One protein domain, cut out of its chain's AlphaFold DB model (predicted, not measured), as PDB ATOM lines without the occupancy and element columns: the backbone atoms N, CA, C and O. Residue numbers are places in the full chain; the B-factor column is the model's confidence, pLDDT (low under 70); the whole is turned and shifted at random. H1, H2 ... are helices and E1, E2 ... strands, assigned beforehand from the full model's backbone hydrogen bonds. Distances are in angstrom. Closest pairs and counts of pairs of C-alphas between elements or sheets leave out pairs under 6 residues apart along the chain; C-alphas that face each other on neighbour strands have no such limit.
ATOM      1  N   ARG A  14     -20.202   2.658  39.504       52.66
ATOM      2  CA  ARG A  14     -21.054   1.498  39.815       52.66
ATOM      3  C   ARG A  14     -22.206   1.301  38.827       52.66
ATOM      4  O   ARG A  14     -22.400   0.183  38.380       52.66
ATOM      5  N   GLU A  15     -22.917   2.364  38.457       60.25
ATOM      6  CA  GLU A  15     -24.061   2.310  37.535       60.25
ATOM      7  C   GLU A  15     -23.626   1.901  36.120       60.25
ATOM      8  O   GLU A  15     -24.349   1.185  35.433       60.25
ATOM      9  N   ILE A  16     -22.407   2.271  35.706       65.50
ATOM     10  CA  ILE A  16     -21.837   1.858  34.415       65.50
ATOM     11  C   ILE A  16     -21.482   0.366  34.431       65.50
ATOM     12  O   ILE A  16     -21.867  -0.352  33.512       65.50
ATOM     13  N   VAL A  17     -20.805  -0.136  35.478       60.03
ATOM     14  CA  VAL A  17     -20.498  -1.582  35.602       60.03
ATOM     15  C   VAL A  17     -21.764  -2.424  35.722       60.03
ATOM     16  O   VAL A  17     -21.813  -3.541  35.213       60.03
ATOM     17  N   GLU A  18     -22.778  -1.905  36.410       63.84
ATOM     18  CA  GLU A  18     -24.051  -2.593  36.612       63.84
ATOM     19  C   GLU A  18     -24.976  -2.520  35.394       63.84
ATOM     20  O   GLU A  18     -25.966  -3.256  35.358       63.84
ATOM     21  N   SER A  19     -24.634  -1.713  34.382       78.25
ATOM     22  CA  SER A  19     -25.370  -1.681  33.124       78.25
ATOM     23  C   SER A  19     -25.417  -3.070  32.485       78.25
ATOM     24  O   SER A  19     -24.446  -3.835  32.506       78.25
ATOM     25  N   GLU A  20     -26.566  -3.407  31.907       82.12
ATOM     26  CA  GLU A  20     -26.788  -4.707  31.275       82.12
ATOM     27  C   GLU A  20     -25.745  -4.992  30.187       82.12
ATOM     28  O   GLU A  20     -25.218  -6.100  30.111       82.12
ATOM     29  N   GLU A  21     -25.369  -3.971  29.414       79.62
ATOM     30  CA  GLU A  21     -24.376  -4.071  28.343       79.62
ATOM     31  C   GLU A  21     -22.978  -4.426  28.877       79.62
ATOM     32  O   GLU A  21     -22.330  -5.341  28.361       79.62
ATOM     33  N   VAL A  22     -22.533  -3.778  29.964       80.88
ATOM     34  CA  VAL A  22     -21.239  -4.082  30.597       80.88
ATOM     35  C   VAL A  22     -21.259  -5.456  31.265       80.88
ATOM     36  O   VAL A  22     -20.305  -6.221  31.106       80.88
ATOM     37  N   ARG A  23     -22.339  -5.824  31.967       84.00
ATOM     38  CA  ARG A  23     -22.454  -7.149  32.605       84.00
ATOM     39  C   ARG A  23     -22.488  -8.279  31.579       84.00
ATOM     40  O   ARG A  23     -21.809  -9.287  31.774       84.00
ATOM     41  N   ALA A  24     -23.232  -8.107  30.488       86.88
ATOM     42  CA  ALA A  24     -23.301  -9.078  29.400       86.88
ATOM     43  C   ALA A  24     -21.942  -9.245  28.706       86.88
ATOM     44  O   ALA A  24     -21.540 -10.370  28.398       86.88
ATOM     45  N   TYR A  25     -21.205  -8.148  28.504       88.12
ATOM     46  CA  TYR A  25     -19.853  -8.204  27.955       88.12
ATOM     47  C   TYR A  25     -18.883  -8.923  28.905       88.12
ATOM     48  O   TYR A  25     -18.182  -9.852  28.500       88.12
ATOM     49  N   LEU A  26     -18.894  -8.562  30.193       86.31
ATOM     50  CA  LEU A  26     -18.028  -9.162  31.210       86.31
ATOM     51  C   LEU A  26     -18.270 -10.658  31.414       86.31
ATOM     52  O   LEU A  26     -17.310 -11.387  31.645       86.31
ATOM     53  N   ALA A  27     -19.509 -11.135  31.280       89.19
ATOM     54  CA  ALA A  27     -19.835 -12.558  31.391       89.19
ATOM     55  C   ALA A  27     -19.117 -13.435  30.345       89.19
ATOM     56  O   ALA A  27     -18.954 -14.636  30.548       89.19
ATOM     57  N   ARG A  28     -18.677 -12.842  29.230       91.56
ATOM     58  CA  ARG A  28     -17.933 -13.516  28.155       91.56
ATOM     59  C   ARG A  28     -16.413 -13.398  28.303       91.56
ATOM     60  O   ARG A  28     -15.676 -13.972  27.498       91.56
ATOM     61  N   CYS A  29     -15.949 -12.616  29.274       90.25
ATOM     62  CA  CYS A  29     -14.549 -12.256  29.421       90.25
ATOM     63  C   CYS A  29     -13.860 -13.043  30.539       90.25
ATOM     64  O   CYS A  29     -14.471 -13.452  31.523       90.25
ATOM     65  N   GLU A  30     -12.548 -13.191  30.408       90.19
ATOM     66  CA  GLU A  30     -11.641 -13.636  31.456       90.19
ATOM     67  C   GLU A  30     -10.671 -12.504  31.822       90.19
ATOM     68  O   GLU A  30     -10.306 -11.661  30.994       90.19
ATOM     69  N   LYS A  31     -10.257 -12.481  33.090       87.50
ATOM     70  CA  LYS A  31      -9.214 -11.580  33.584       87.50
ATOM     71  C   LYS A  31      -7.861 -12.237  33.362       87.50
ATOM     72  O   LYS A  31      -7.688 -13.402  33.718       87.50
ATOM     73  N   ILE A  32      -6.900 -11.484  32.839       84.75
ATOM     74  CA  ILE A  32      -5.517 -11.948  32.708       84.75
ATOM     75  C   ILE A  32      -4.595 -11.220  33.691       84.75
ATOM     76  O   ILE A  32      -4.899 -10.097  34.109       84.75
ATOM     77  N   PRO A  33      -3.480 -11.845  34.103       79.31
ATOM     78  CA  PRO A  33      -2.434 -11.149  34.836       79.31
ATOM     79  C   PRO A  33      -1.882  -9.978  34.009       79.31
ATOM     80  O   PRO A  33      -1.849 -10.078  32.780       79.31
ATOM     81  N   GLU A  60     -20.027  15.570  -0.454       84.19
ATOM     82  CA  GLU A  60     -21.496  15.497  -0.492       84.19
ATOM     83  C   GLU A  60     -22.127  15.455   0.901       84.19
ATOM     84  O   GLU A  60     -23.258  15.900   1.098       84.19
ATOM     85  N   ARG A  61     -21.409  14.906   1.885       82.44
ATOM     86  CA  ARG A  61     -21.911  14.700   3.245       82.44
ATOM     87  C   ARG A  61     -20.907  15.151   4.285       82.44
ATOM     88  O   ARG A  61     -19.703  14.978   4.118       82.44
ATOM     89  N   VAL A  62     -21.440  15.676   5.380       83.31
ATOM     90  CA  VAL A  62     -20.689  16.037   6.576       83.31
ATOM     91  C   VAL A  62     -21.100  15.084   7.690       83.31
ATOM     92  O   VAL A  62     -22.288  14.877   7.939       83.31
ATOM     93  N   VAL A  63     -20.103  14.493   8.346       84.62
ATOM     94  CA  VAL A  63     -20.289  13.647   9.527       84.62
ATOM     95  C   VAL A  63     -19.607  14.340  10.693       84.62
ATOM     96  O   VAL A  63     -18.391  14.525  10.691       84.62
ATOM     97  N   VAL A  64     -20.396  14.735  11.684       85.56
ATOM     98  CA  VAL A  64     -19.912  15.319  12.932       85.56
ATOM     99  C   VAL A  64     -19.980  14.242  14.001       85.56
ATOM    100  O   VAL A  64     -21.044  13.681  14.261       85.56
ATOM    101  N   VAL A  65     -18.836  13.946  14.609       85.12
ATOM    102  CA  VAL A  65     -18.720  12.958  15.682       85.12
ATOM    103  C   VAL A  65     -18.266  13.679  16.938       85.12
ATOM    104  O   VAL A  65     -17.200  14.291  16.949       85.12
ATOM    105  N   ASP A  66     -19.067  13.586  17.989       84.94
ATOM    106  CA  ASP A  66     -18.688  13.995  19.337       84.94
ATOM    107  C   ASP A  66     -18.862  12.802  20.273       84.94
ATOM    108  O   ASP A  66     -19.705  11.933  20.056       84.94
ATOM    109  N   GLY A  67     -18.050  12.714  21.313       82.38
ATOM    110  CA  GLY A  67     -18.093  11.569  22.195       82.38
ATOM    111  C   GLY A  67     -17.377  11.791  23.503       82.38
ATOM    112  O   GLY A  67     -16.464  12.600  23.643       82.38
ATOM    113  N   SER A  68     -17.789  10.995  24.476       82.69
ATOM    114  CA  SER A  68     -17.109  10.870  25.751       82.69
ATOM    115  C   SER A  68     -16.829   9.406  26.028       82.69
ATOM    116  O   SER A  68     -17.482   8.501  25.500       82.69
ATOM    117  N   TYR A  69     -15.837   9.174  26.872       85.75
ATOM    118  CA  TYR A  69     -15.518   7.843  27.332       85.75
ATOM    119  C   TYR A  69     -15.275   7.856  28.832       85.75
ATOM    120  O   TYR A  69     -14.910   8.873  29.423       85.75
ATOM    121  N   THR A  70     -15.524   6.722  29.472       84.50
ATOM    122  CA  THR A  70     -15.252   6.523  30.892       84.50
ATOM    123  C   THR A  70     -14.526   5.204  31.073       84.50
ATOM    124  O   THR A  70     -15.065   4.135  30.786       84.50
ATOM    125  N   GLU A  71     -13.302   5.281  31.586       86.00
ATOM    126  CA  GLU A  71     -12.579   4.103  32.047       86.00
ATOM    127  C   GLU A  71     -13.169   3.598  33.359       86.00
ATOM    128  O   GLU A  71     -13.453   4.369  34.281       86.00
ATOM    129  N   VAL A  72     -13.317   2.281  33.461       82.19
ATOM    130  CA  VAL A  72     -13.843   1.644  34.660       82.19
ATOM    131  C   VAL A  72     -13.001   0.432  35.027       82.19
ATOM    132  O   VAL A  72     -12.845  -0.500  34.233       82.19
ATOM    133  N   SER A  73     -12.475   0.433  36.253       83.31
ATOM    134  CA  SER A  73     -11.827  -0.742  36.836       83.31
ATOM    135  C   SER A  73     -12.888  -1.743  37.288       83.31
ATOM    136  O   SER A  73     -13.749  -1.425  38.109       83.31
ATOM    137  N   VAL A  74     -12.817  -2.965  36.767       81.31
ATOM    138  CA  VAL A  74     -13.787  -4.035  37.071       81.31
ATOM    139  C   VAL A  74     -13.387  -4.856  38.297       81.31
ATOM    140  O   VAL A  74     -14.148  -5.696  38.775       81.31
ATOM    141  N   ASP A  75     -12.174  -4.632  38.800       78.44
ATOM    142  CA  ASP A  75     -11.640  -5.247  40.002       78.44
ATOM    143  C   ASP A  75     -11.057  -4.167  40.916       78.44
ATOM    144  O   ASP A  75     -10.211  -3.373  40.504       78.44
ATOM    145  N   LYS A  76     -11.520  -4.126  42.168       75.94
ATOM    146  CA  LYS A  76     -11.025  -3.164  43.161       75.94
ATOM    147  C   LYS A  76      -9.617  -3.501  43.644       75.94
ATOM    148  O   LYS A  76      -8.888  -2.596  44.032       75.94
ATOM    149  N   ASN A  77      -9.250  -4.779  43.625       79.69
ATOM    150  CA  ASN A  77      -7.941  -5.250  44.070       79.69
ATOM    151  C   ASN A  77      -6.901  -5.151  42.946       79.69
ATOM    152  O   ASN A  77      -5.710  -5.039  43.217       79.69
ATOM    153  N   PHE A  78      -7.358  -5.154  41.691       79.31
ATOM    154  CA  PHE A  78      -6.519  -5.056  40.501       79.31
ATOM    155  C   PHE A  78      -7.034  -3.934  39.586       79.31
ATOM    156  O   PHE A  78      -7.720  -4.198  38.597       79.31
ATOM    157  N   PRO A  79      -6.691  -2.662  39.873       78.38
ATOM    158  CA  PRO A  79      -7.180  -1.516  39.100       78.38
ATOM    159  C   PRO A  79      -6.727  -1.532  37.632       78.38
ATOM    160  O   PRO A  79      -7.280  -0.794  36.818       78.38
ATOM    161  N   SER A  80      -5.757  -2.385  37.292       81.44
ATOM    162  CA  SER A  80      -5.282  -2.670  35.940       81.44
ATOM    163  C   SER A  80      -6.225  -3.553  35.112       81.44
ATOM    164  O   SER A  80      -5.946  -3.766  33.935       81.44
ATOM    165  N   HIS A  81      -7.299  -4.104  35.691       82.81
ATOM    166  CA  HIS A  81      -8.399  -4.729  34.945       82.81
ATOM    167  C   HIS A  81      -9.402  -3.646  34.565       82.81
ATOM    168  O   HIS A  81     -10.264  -3.287  35.370       82.81
ATOM    169  N   LYS A  82      -9.283  -3.114  33.346       85.50
ATOM    170  CA  LYS A  82     -10.075  -1.966  32.892       85.50
ATOM    171  C   LYS A  82     -10.885  -2.266  31.639       85.50
ATOM    172  O   LYS A  82     -10.385  -2.855  30.678       85.50
ATOM    173  N   LEU A  83     -12.114  -1.766  31.643       85.81
ATOM    174  CA  LEU A  83     -12.937  -1.568  30.456       85.81
ATOM    175  C   LEU A  83     -13.074  -0.074  30.183       85.81
ATOM    176  O   LEU A  83     -12.884   0.748  31.082       85.81
ATOM    177  N   CYS A  84     -13.456   0.265  28.960       86.88
ATOM    178  CA  CYS A  84     -13.879   1.612  28.624       86.88
ATOM    179  C   CYS A  84     -15.308   1.585  28.087       86.88
ATOM    180  O   CYS A  84     -15.632   0.802  27.189       86.88
ATOM    181  N   TYR A  85     -16.157   2.420  28.677       85.56
ATOM    182  CA  TYR A  85     -17.495   2.695  28.180       85.56
ATOM    183  C   TYR A  85     -17.435   3.927  27.288       85.56
ATOM    184  O   TYR A  85     -16.963   4.975  27.729       85.56
ATOM    185  N   TYR A  86     -17.919   3.800  26.059       86.19
ATOM    186  CA  TYR A  86     -17.977   4.889  25.096       86.19
ATOM    187  C   TYR A  86     -19.422   5.318  24.891       86.19
ATOM    188  O   TYR A  86     -20.296   4.471  24.706       86.19
ATOM    189  N   GLY A  87     -19.642   6.629  24.892       84.38
ATOM    190  CA  GLY A  87     -20.876   7.254  24.437       84.38
ATOM    191  C   GLY A  87     -20.548   8.247  23.334       84.38
ATOM    192  O   GLY A  87     -19.905   9.265  23.588       84.38
ATOM    193  N   ILE A  88     -20.968   7.935  22.114       85.88
ATOM    194  CA  ILE A  88     -20.679   8.708  20.906       85.88
ATOM    195  C   ILE A  88     -21.996   9.216  20.325       85.88
ATOM    196  O   ILE A  88     -22.948   8.457  20.170       85.88
ATOM    197  N   GLY A  89     -22.053  10.503  20.006       83.06
ATOM    198  CA  GLY A  89     -23.083  11.118  19.185       83.06
ATOM    199  C   GLY A  89     -22.555  11.333  17.773       83.06
ATOM    200  O   GLY A  89     -21.506  11.946  17.587       83.06
ATOM    201  N   ILE A  90     -23.285  10.841  16.780       84.44
ATOM    202  CA  ILE A  90     -22.988  11.062  15.369       84.44
ATOM    203  C   ILE A  90     -24.133  11.870  14.778       84.44
ATOM    204  O   ILE A  90     -25.292  11.486  14.895       84.44
ATOM    205  N   CYS A  91     -23.804  12.991  14.151       84.56
ATOM    206  CA  CYS A  91     -24.734  13.802  13.385       84.56
ATOM    207  C   CYS A  91     -24.291  13.784  11.925       84.56
ATOM    208  O   CYS A  91     -23.144  14.116  11.621       84.56
ATOM    209  N   THR A  92     -25.179  13.356  11.028       83.50
ATOM    210  CA  THR A  92     -24.871  13.255   9.596       83.50
ATOM    211  C   THR A  92     -25.865  14.064   8.786       83.50
ATOM    212  O   THR A  92     -27.065  13.844   8.890       83.50
ATOM    213  N   PHE A  93     -25.382  14.947   7.921       84.06
ATOM    214  CA  PHE A  93     -26.233  15.737   7.032       84.06
ATOM    215  C   PHE A  93     -25.563  15.945   5.672       84.06
ATOM    216  O   PHE A  93     -24.346  15.771   5.524       84.06
ATOM    217  N   PHE A 121     -24.499   6.177  19.935       80.06
ATOM    218  CA  PHE A 121     -23.835   4.893  20.035       80.06
ATOM    219  C   PHE A 121     -23.198   4.761  21.403       80.06
ATOM    220  O   PHE A 121     -22.209   5.419  21.713       80.06
ATOM    221  N   ASN A 122     -23.756   3.856  22.194       82.94
ATOM    222  CA  ASN A 122     -23.109   3.371  23.396       82.94
ATOM    223  C   ASN A 122     -22.572   1.969  23.136       82.94
ATOM    224  O   ASN A 122     -23.244   1.172  22.464       82.94
ATOM    225  N   PHE A 123     -21.362   1.710  23.621       86.25
ATOM    226  CA  PHE A 123     -20.737   0.395  23.575       86.25
ATOM    227  C   PHE A 123     -19.599   0.279  24.594       86.25
ATOM    228  O   PHE A 123     -19.088   1.262  25.135       86.25
ATOM    229  N   VAL A 124     -19.184  -0.964  24.830       89.06
ATOM    230  CA  VAL A 124     -18.117  -1.327  25.764       89.06
ATOM    231  C   VAL A 124     -16.948  -1.903  24.985       89.06
ATOM    232  O   VAL A 124     -17.144  -2.761  24.126       89.06
ATOM    233  N   MET A 125     -15.735  -1.467  25.318       89.75
ATOM    234  CA  MET A 125     -14.505  -2.019  24.756       89.75
ATOM    235  C   MET A 125     -13.544  -2.493  25.849       89.75
ATOM    236  O   MET A 125     -13.446  -1.871  26.916       89.75
ATOM    237  N   PRO A 126     -12.797  -3.577  25.583       89.19
ATOM    238  CA  PRO A 126     -11.731  -4.033  26.455       89.19
ATOM    239  C   PRO A 126     -10.545  -3.067  26.348       89.19
ATOM    240  O   PRO A 126     -10.152  -2.690  25.246       89.19
ATOM    241  N   MET A 127      -9.976  -2.666  27.490       85.38
ATOM    242  CA  MET A 127      -8.795  -1.791  27.524       85.38
ATOM    243  C   MET A 127      -7.566  -2.519  28.033       85.38
ATOM    244  O   MET A 127      -6.544  -2.559  27.359       85.38
ATOM    245  N   GLN A 128      -7.645  -3.068  29.244       85.12
ATOM    246  CA  GLN A 128      -6.458  -3.588  29.902       85.12
ATOM    247  C   GLN A 128      -6.781  -4.845  30.692       85.12
ATOM    248  O   GLN A 128      -7.694  -4.860  31.520       85.12
ATOM    249  N   ASN A 129      -5.990  -5.890  30.445       85.00
ATOM    250  CA  ASN A 129      -5.986  -7.147  31.191       85.00
ATOM    251  C   ASN A 129      -7.352  -7.864  31.280       85.00
ATOM    252  O   ASN A 129      -7.577  -8.699  32.159       85.00
ATOM    253  N   ILE A 130      -8.263  -7.557  30.358       87.81
ATOM    254  CA  ILE A 130      -9.557  -8.214  30.186       87.81
ATOM    255  C   ILE A 130      -9.654  -8.618  28.723       87.81
ATOM    256  O   ILE A 130      -9.407  -7.801  27.836       87.81
ATOM    257  N   ARG A 131     -10.003  -9.877  28.475       90.81
ATOM    258  CA  ARG A 131     -10.137 -10.425  27.125       90.81
ATOM    259  C   ARG A 131     -11.286 -11.419  27.059       90.81
ATOM    260  O   ARG A 131     -11.729 -11.908  28.092       90.81
ATOM    261  N   LEU A 132     -11.758 -11.742  25.862       91.50
ATOM    262  CA  LEU A 132     -12.754 -12.789  25.667       91.50
ATOM    263  C   LEU A 132     -12.143 -14.137  26.060       91.50
ATOM    264  O   LEU A 132     -10.956 -14.377  25.826       91.50
ATOM    265  N   ALA A 133     -12.953 -15.015  26.651       90.38
ATOM    266  CA  ALA A 133     -12.476 -16.310  27.121       90.38
ATOM    267  C   ALA A 133     -11.739 -17.075  26.007       90.38
ATOM    268  O   ALA A 133     -12.266 -17.234  24.901       90.38
ATOM    269  N   LYS A 134     -10.531 -17.570  26.313       88.88
ATOM    270  CA  LYS A 134      -9.663 -18.319  25.378       88.88
ATOM    271  C   LYS A 134      -9.216 -17.555  24.115       88.88
ATOM    272  O   LYS A 134      -8.846 -18.197  23.134       88.88
ATOM    273  N   LYS A 135      -9.230 -16.218  24.109       89.38
ATOM    274  CA  LYS A 135      -8.733 -15.389  22.990       89.38
ATOM    275  C   LYS A 135      -7.579 -14.505  23.437       89.38
ATOM    276  O   LYS A 135      -7.463 -14.209  24.618       89.38
ATOM    277  N   ASP A 136      -6.722 -14.070  22.518       89.69
ATOM    278  CA  ASP A 136      -5.751 -13.009  22.810       89.69
ATOM    279  C   ASP A 136      -6.422 -11.619  22.824       89.69
ATOM    280  O   ASP A 136      -7.602 -11.465  22.478       89.69
ATOM    281  N   PHE A 137      -5.693 -10.598  23.287       86.38
ATOM    282  CA  PHE A 137      -6.233  -9.241  23.398       86.38
ATOM    283  C   PHE A 137      -6.516  -8.615  22.026       86.38
ATOM    284  O   PHE A 137      -7.561  -7.993  21.845       86.38
ATOM    285  N   THR A 138      -5.649  -8.835  21.036       87.56
ATOM    286  CA  THR A 138      -5.813  -8.317  19.670       87.56
ATOM    287  C   THR A 138      -7.096  -8.833  19.024       87.56
ATOM    288  O   THR A 138      -7.897  -8.064  18.494       87.56
ATOM    289  N   THR A 139      -7.324 -10.139  19.108       90.81
ATOM    290  CA  THR A 139      -8.519 -10.830  18.627       90.81
ATOM    291  C   THR A 139      -9.742 -10.366  19.401       90.81
ATOM    292  O   THR A 139     -10.762 -10.062  18.794       90.81
ATOM    293  N   THR A 140      -9.633 -10.229  20.725       91.88
ATOM    294  CA  THR A 140     -10.710  -9.680  21.561       91.88
ATOM    295  C   THR A 140     -11.112  -8.285  21.097       91.88
ATOM    296  O   THR A 140     -12.299  -8.035  20.889       91.88
ATOM    297  N   PHE A 141     -10.150  -7.383  20.911       90.44
ATOM    298  CA  PHE A 141     -10.412  -6.017  20.476       90.44
ATOM    299  C   PHE A 141     -11.068  -5.998  19.092       90.44
ATOM    300  O   PHE A 141     -12.137  -5.412  18.929       90.44
ATOM    301  N   ARG A 142     -10.475  -6.695  18.112       90.56
ATOM    302  CA  ARG A 142     -10.984  -6.760  16.733       90.56
ATOM    303  C   ARG A 142     -12.385  -7.354  16.659       90.56
ATOM    304  O   ARG A 142     -13.236  -6.812  15.965       90.56
ATOM    305  N   GLU A 143     -12.639  -8.440  17.378       92.81
ATOM    306  CA  GLU A 143     -13.949  -9.089  17.399       92.81
ATOM    307  C   GLU A 143     -14.999  -8.239  18.108       92.81
ATOM    308  O   GLU A 143     -16.121  -8.131  17.624       92.81
ATOM    309  N   THR A 144     -14.632  -7.588  19.215       91.06
ATOM    310  CA  THR A 144     -15.541  -6.667  19.908       91.06
ATOM    311  C   THR A 144     -15.905  -5.500  18.990       91.06
ATOM    312  O   THR A 144     -17.086  -5.195  18.831       91.06
ATOM    313  N   LEU A 145     -14.917  -4.910  18.309       89.88
ATOM    314  CA  LEU A 145     -15.133  -3.838  17.338       89.88
ATOM    315  C   LEU A 145     -16.014  -4.296  16.167       89.88
ATOM    316  O   LEU A 145     -16.967  -3.611  15.805       89.88
ATOM    317  N   TYR A 146     -15.744  -5.482  15.620       90.12
ATOM    318  CA  TYR A 146     -16.550  -6.086  14.563       90.12
ATOM    319  C   TYR A 146     -18.001  -6.308  15.005       90.12
ATOM    320  O   TYR A 146     -18.927  -5.976  14.270       90.12
ATOM    321  N   GLU A 147     -18.230  -6.835  16.211       88.81
ATOM    322  CA  GLU A 147     -19.581  -7.011  16.748       88.81
ATOM    323  C   GLU A 147     -20.315  -5.680  16.917       88.81
ATOM    324  O   GLU A 147     -21.511  -5.615  16.624       88.81
ATOM    325  N   ILE A 148     -19.620  -4.633  17.372       87.62
ATOM    326  CA  ILE A 148     -20.176  -3.278  17.472       87.62
ATOM    327  C   ILE A 148     -20.589  -2.801  16.081       87.62
ATOM    328  O   ILE A 148     -21.741  -2.426  15.888       87.62
ATOM    329  N   PHE A 149     -19.695  -2.891  15.097       86.06
ATOM    330  CA  PHE A 149     -19.951  -2.410  13.740       86.06
ATOM    331  C   PHE A 149     -21.035  -3.224  13.025       86.06
ATOM    332  O   PHE A 149     -21.755  -2.692  12.188       86.06
ATOM    333  N   LYS A 150     -21.182  -4.506  13.372       85.44
ATOM    334  CA  LYS A 150     -22.247  -5.372  12.860       85.44
ATOM    335  C   LYS A 150     -23.614  -5.028  13.450       85.44
ATOM    336  O   LYS A 150     -24.617  -5.081  12.749       85.44
ATOM    337  N   LYS A 151     -23.672  -4.767  14.762       81.69
ATOM    338  CA  LYS A 151     -24.926  -4.529  15.500       81.69
ATOM    339  C   LYS A 151     -25.428  -3.095  15.366       81.69
ATOM    340  O   LYS A 151     -26.613  -2.851  15.575       81.69
ATOM    341  N   LYS A 152     -24.526  -2.153  15.101       76.62
ATOM    342  CA  LYS A 152     -24.811  -0.726  14.995       76.62
ATOM    343  C   LYS A 152     -24.761  -0.316  13.521       76.62
ATOM    344  O   LYS A 152     -23.887  -0.750  12.777       76.62
ATOM    345  N   GLY A 153     -25.701   0.517  13.104       71.31
ATOM    346  CA  GLY A 153     -25.757   1.106  11.771       71.31
ATOM    347  C   GLY A 153     -26.217   2.549  11.884       71.31
ATOM    348  O   GLY A 153     -26.788   2.908  12.911       71.31
ATOM    349  N   LEU A 154     -25.940   3.339  10.848       67.50
ATOM    350  CA  LEU A 154     -26.490   4.681  10.685       67.50
ATOM    351  C   LEU A 154     -27.821   4.564   9.924       67.50
ATOM    352  O   LEU A 154     -27.850   3.873   8.913       67.50
TER     353      LEU A 154
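This is residues 14 to 33, 60 to 93 and 121 to 154 of the 166 residues of a protein of Helicobacter suis (UniProt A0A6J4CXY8). A long hairpin of two strands, E2 and E3, makes the longest axis, and E4 lies beside E3 along one part of it, completing a twisted sheet. H3 packs on the edge strand E4, H2 covers part of E4, and the small strand pair E1 and E5 lies near the end of H3 that begins at Phe 137. The printed part has 88 residues with three named helices and five named strands, in the order H1 H2 E1 E2 E3 E4 E5 H3, and its class is mixed, helices and strands. The larger sheet has the order E2, E3, E4 and the smaller one E1, E5, both antiparallel. The whole is elongated, 49 by 26 by 20 A, and only just compact, close to loose, with a radius of gyration of the C-alphas of 14.3 A.

Strand E2, residues 61 to 73, runs 38.3 A from C-alpha 61 at (-21.911, 14.700, 3.245). E3, residues 82 to 93, runs 35.3 A to C-alpha 93 at (-26.233, 15.737, 7.032), and E4, residues 121 to 128, runs 21.7 A. E5 is residues 130 to 132 and E1 residues 29 to 31. Helix H3, residues 137 to 151, spans 20.8 A and ends with C-alpha 151 at (-24.926, -4.529, 15.500). H2 is residues 20 to 26, 9.8 A, and H1 residues 14 to 18, 6.0 A.

E2 and E3 form a hairpin, antiparallel at 165 degrees, with N 68 and O 87 within hydrogen-bond range at 2.9 A. E3, the inner strand, is antiparallel to E4 at 147 degrees, with N 86 and O 123 at 2.9 A. H3 is on this sheet; its closest C-alphas with E4 are those of Phe 141 and Pro 126, 6.4 A apart. H2 is on the sheet too, over E4 at a height of 9.2 A, and runs along the strands, at 24 degrees to E4 on the local plane. H1 only grazes the sheet, with its residues 14 to 17. H1 and H2 are close but not clearly touching, the closest C-alphas, of Val 17 and Arg 23, being 6.6 A apart. E1 and E5 are antiparallel at 143 degrees, with N 30 and O 131 at 2.8 A. The closest C-alphas of E5 and H3, those of Arg 131 and Phe 137, are 5.5 A apart. H2 and H3 are apart. In H1, H2 and H3 every O i to N i+4 pair is within hydrogen-bond range.

The two C-alphas farthest apart, those of Glu 60 and Asn 77, are 51.0 A apart. Residues 34 to 59 are not printed, a gap of 48.2 A between C-alphas 33 and 60, and neither are residues 94 to 120, a gap of 17.1 A between C-alphas 93 and 121. Of the links that are printed whole, none is long. The mean pLDDT of the printed part is 83.7, with residues 14 to 18 and residue 154 under 70.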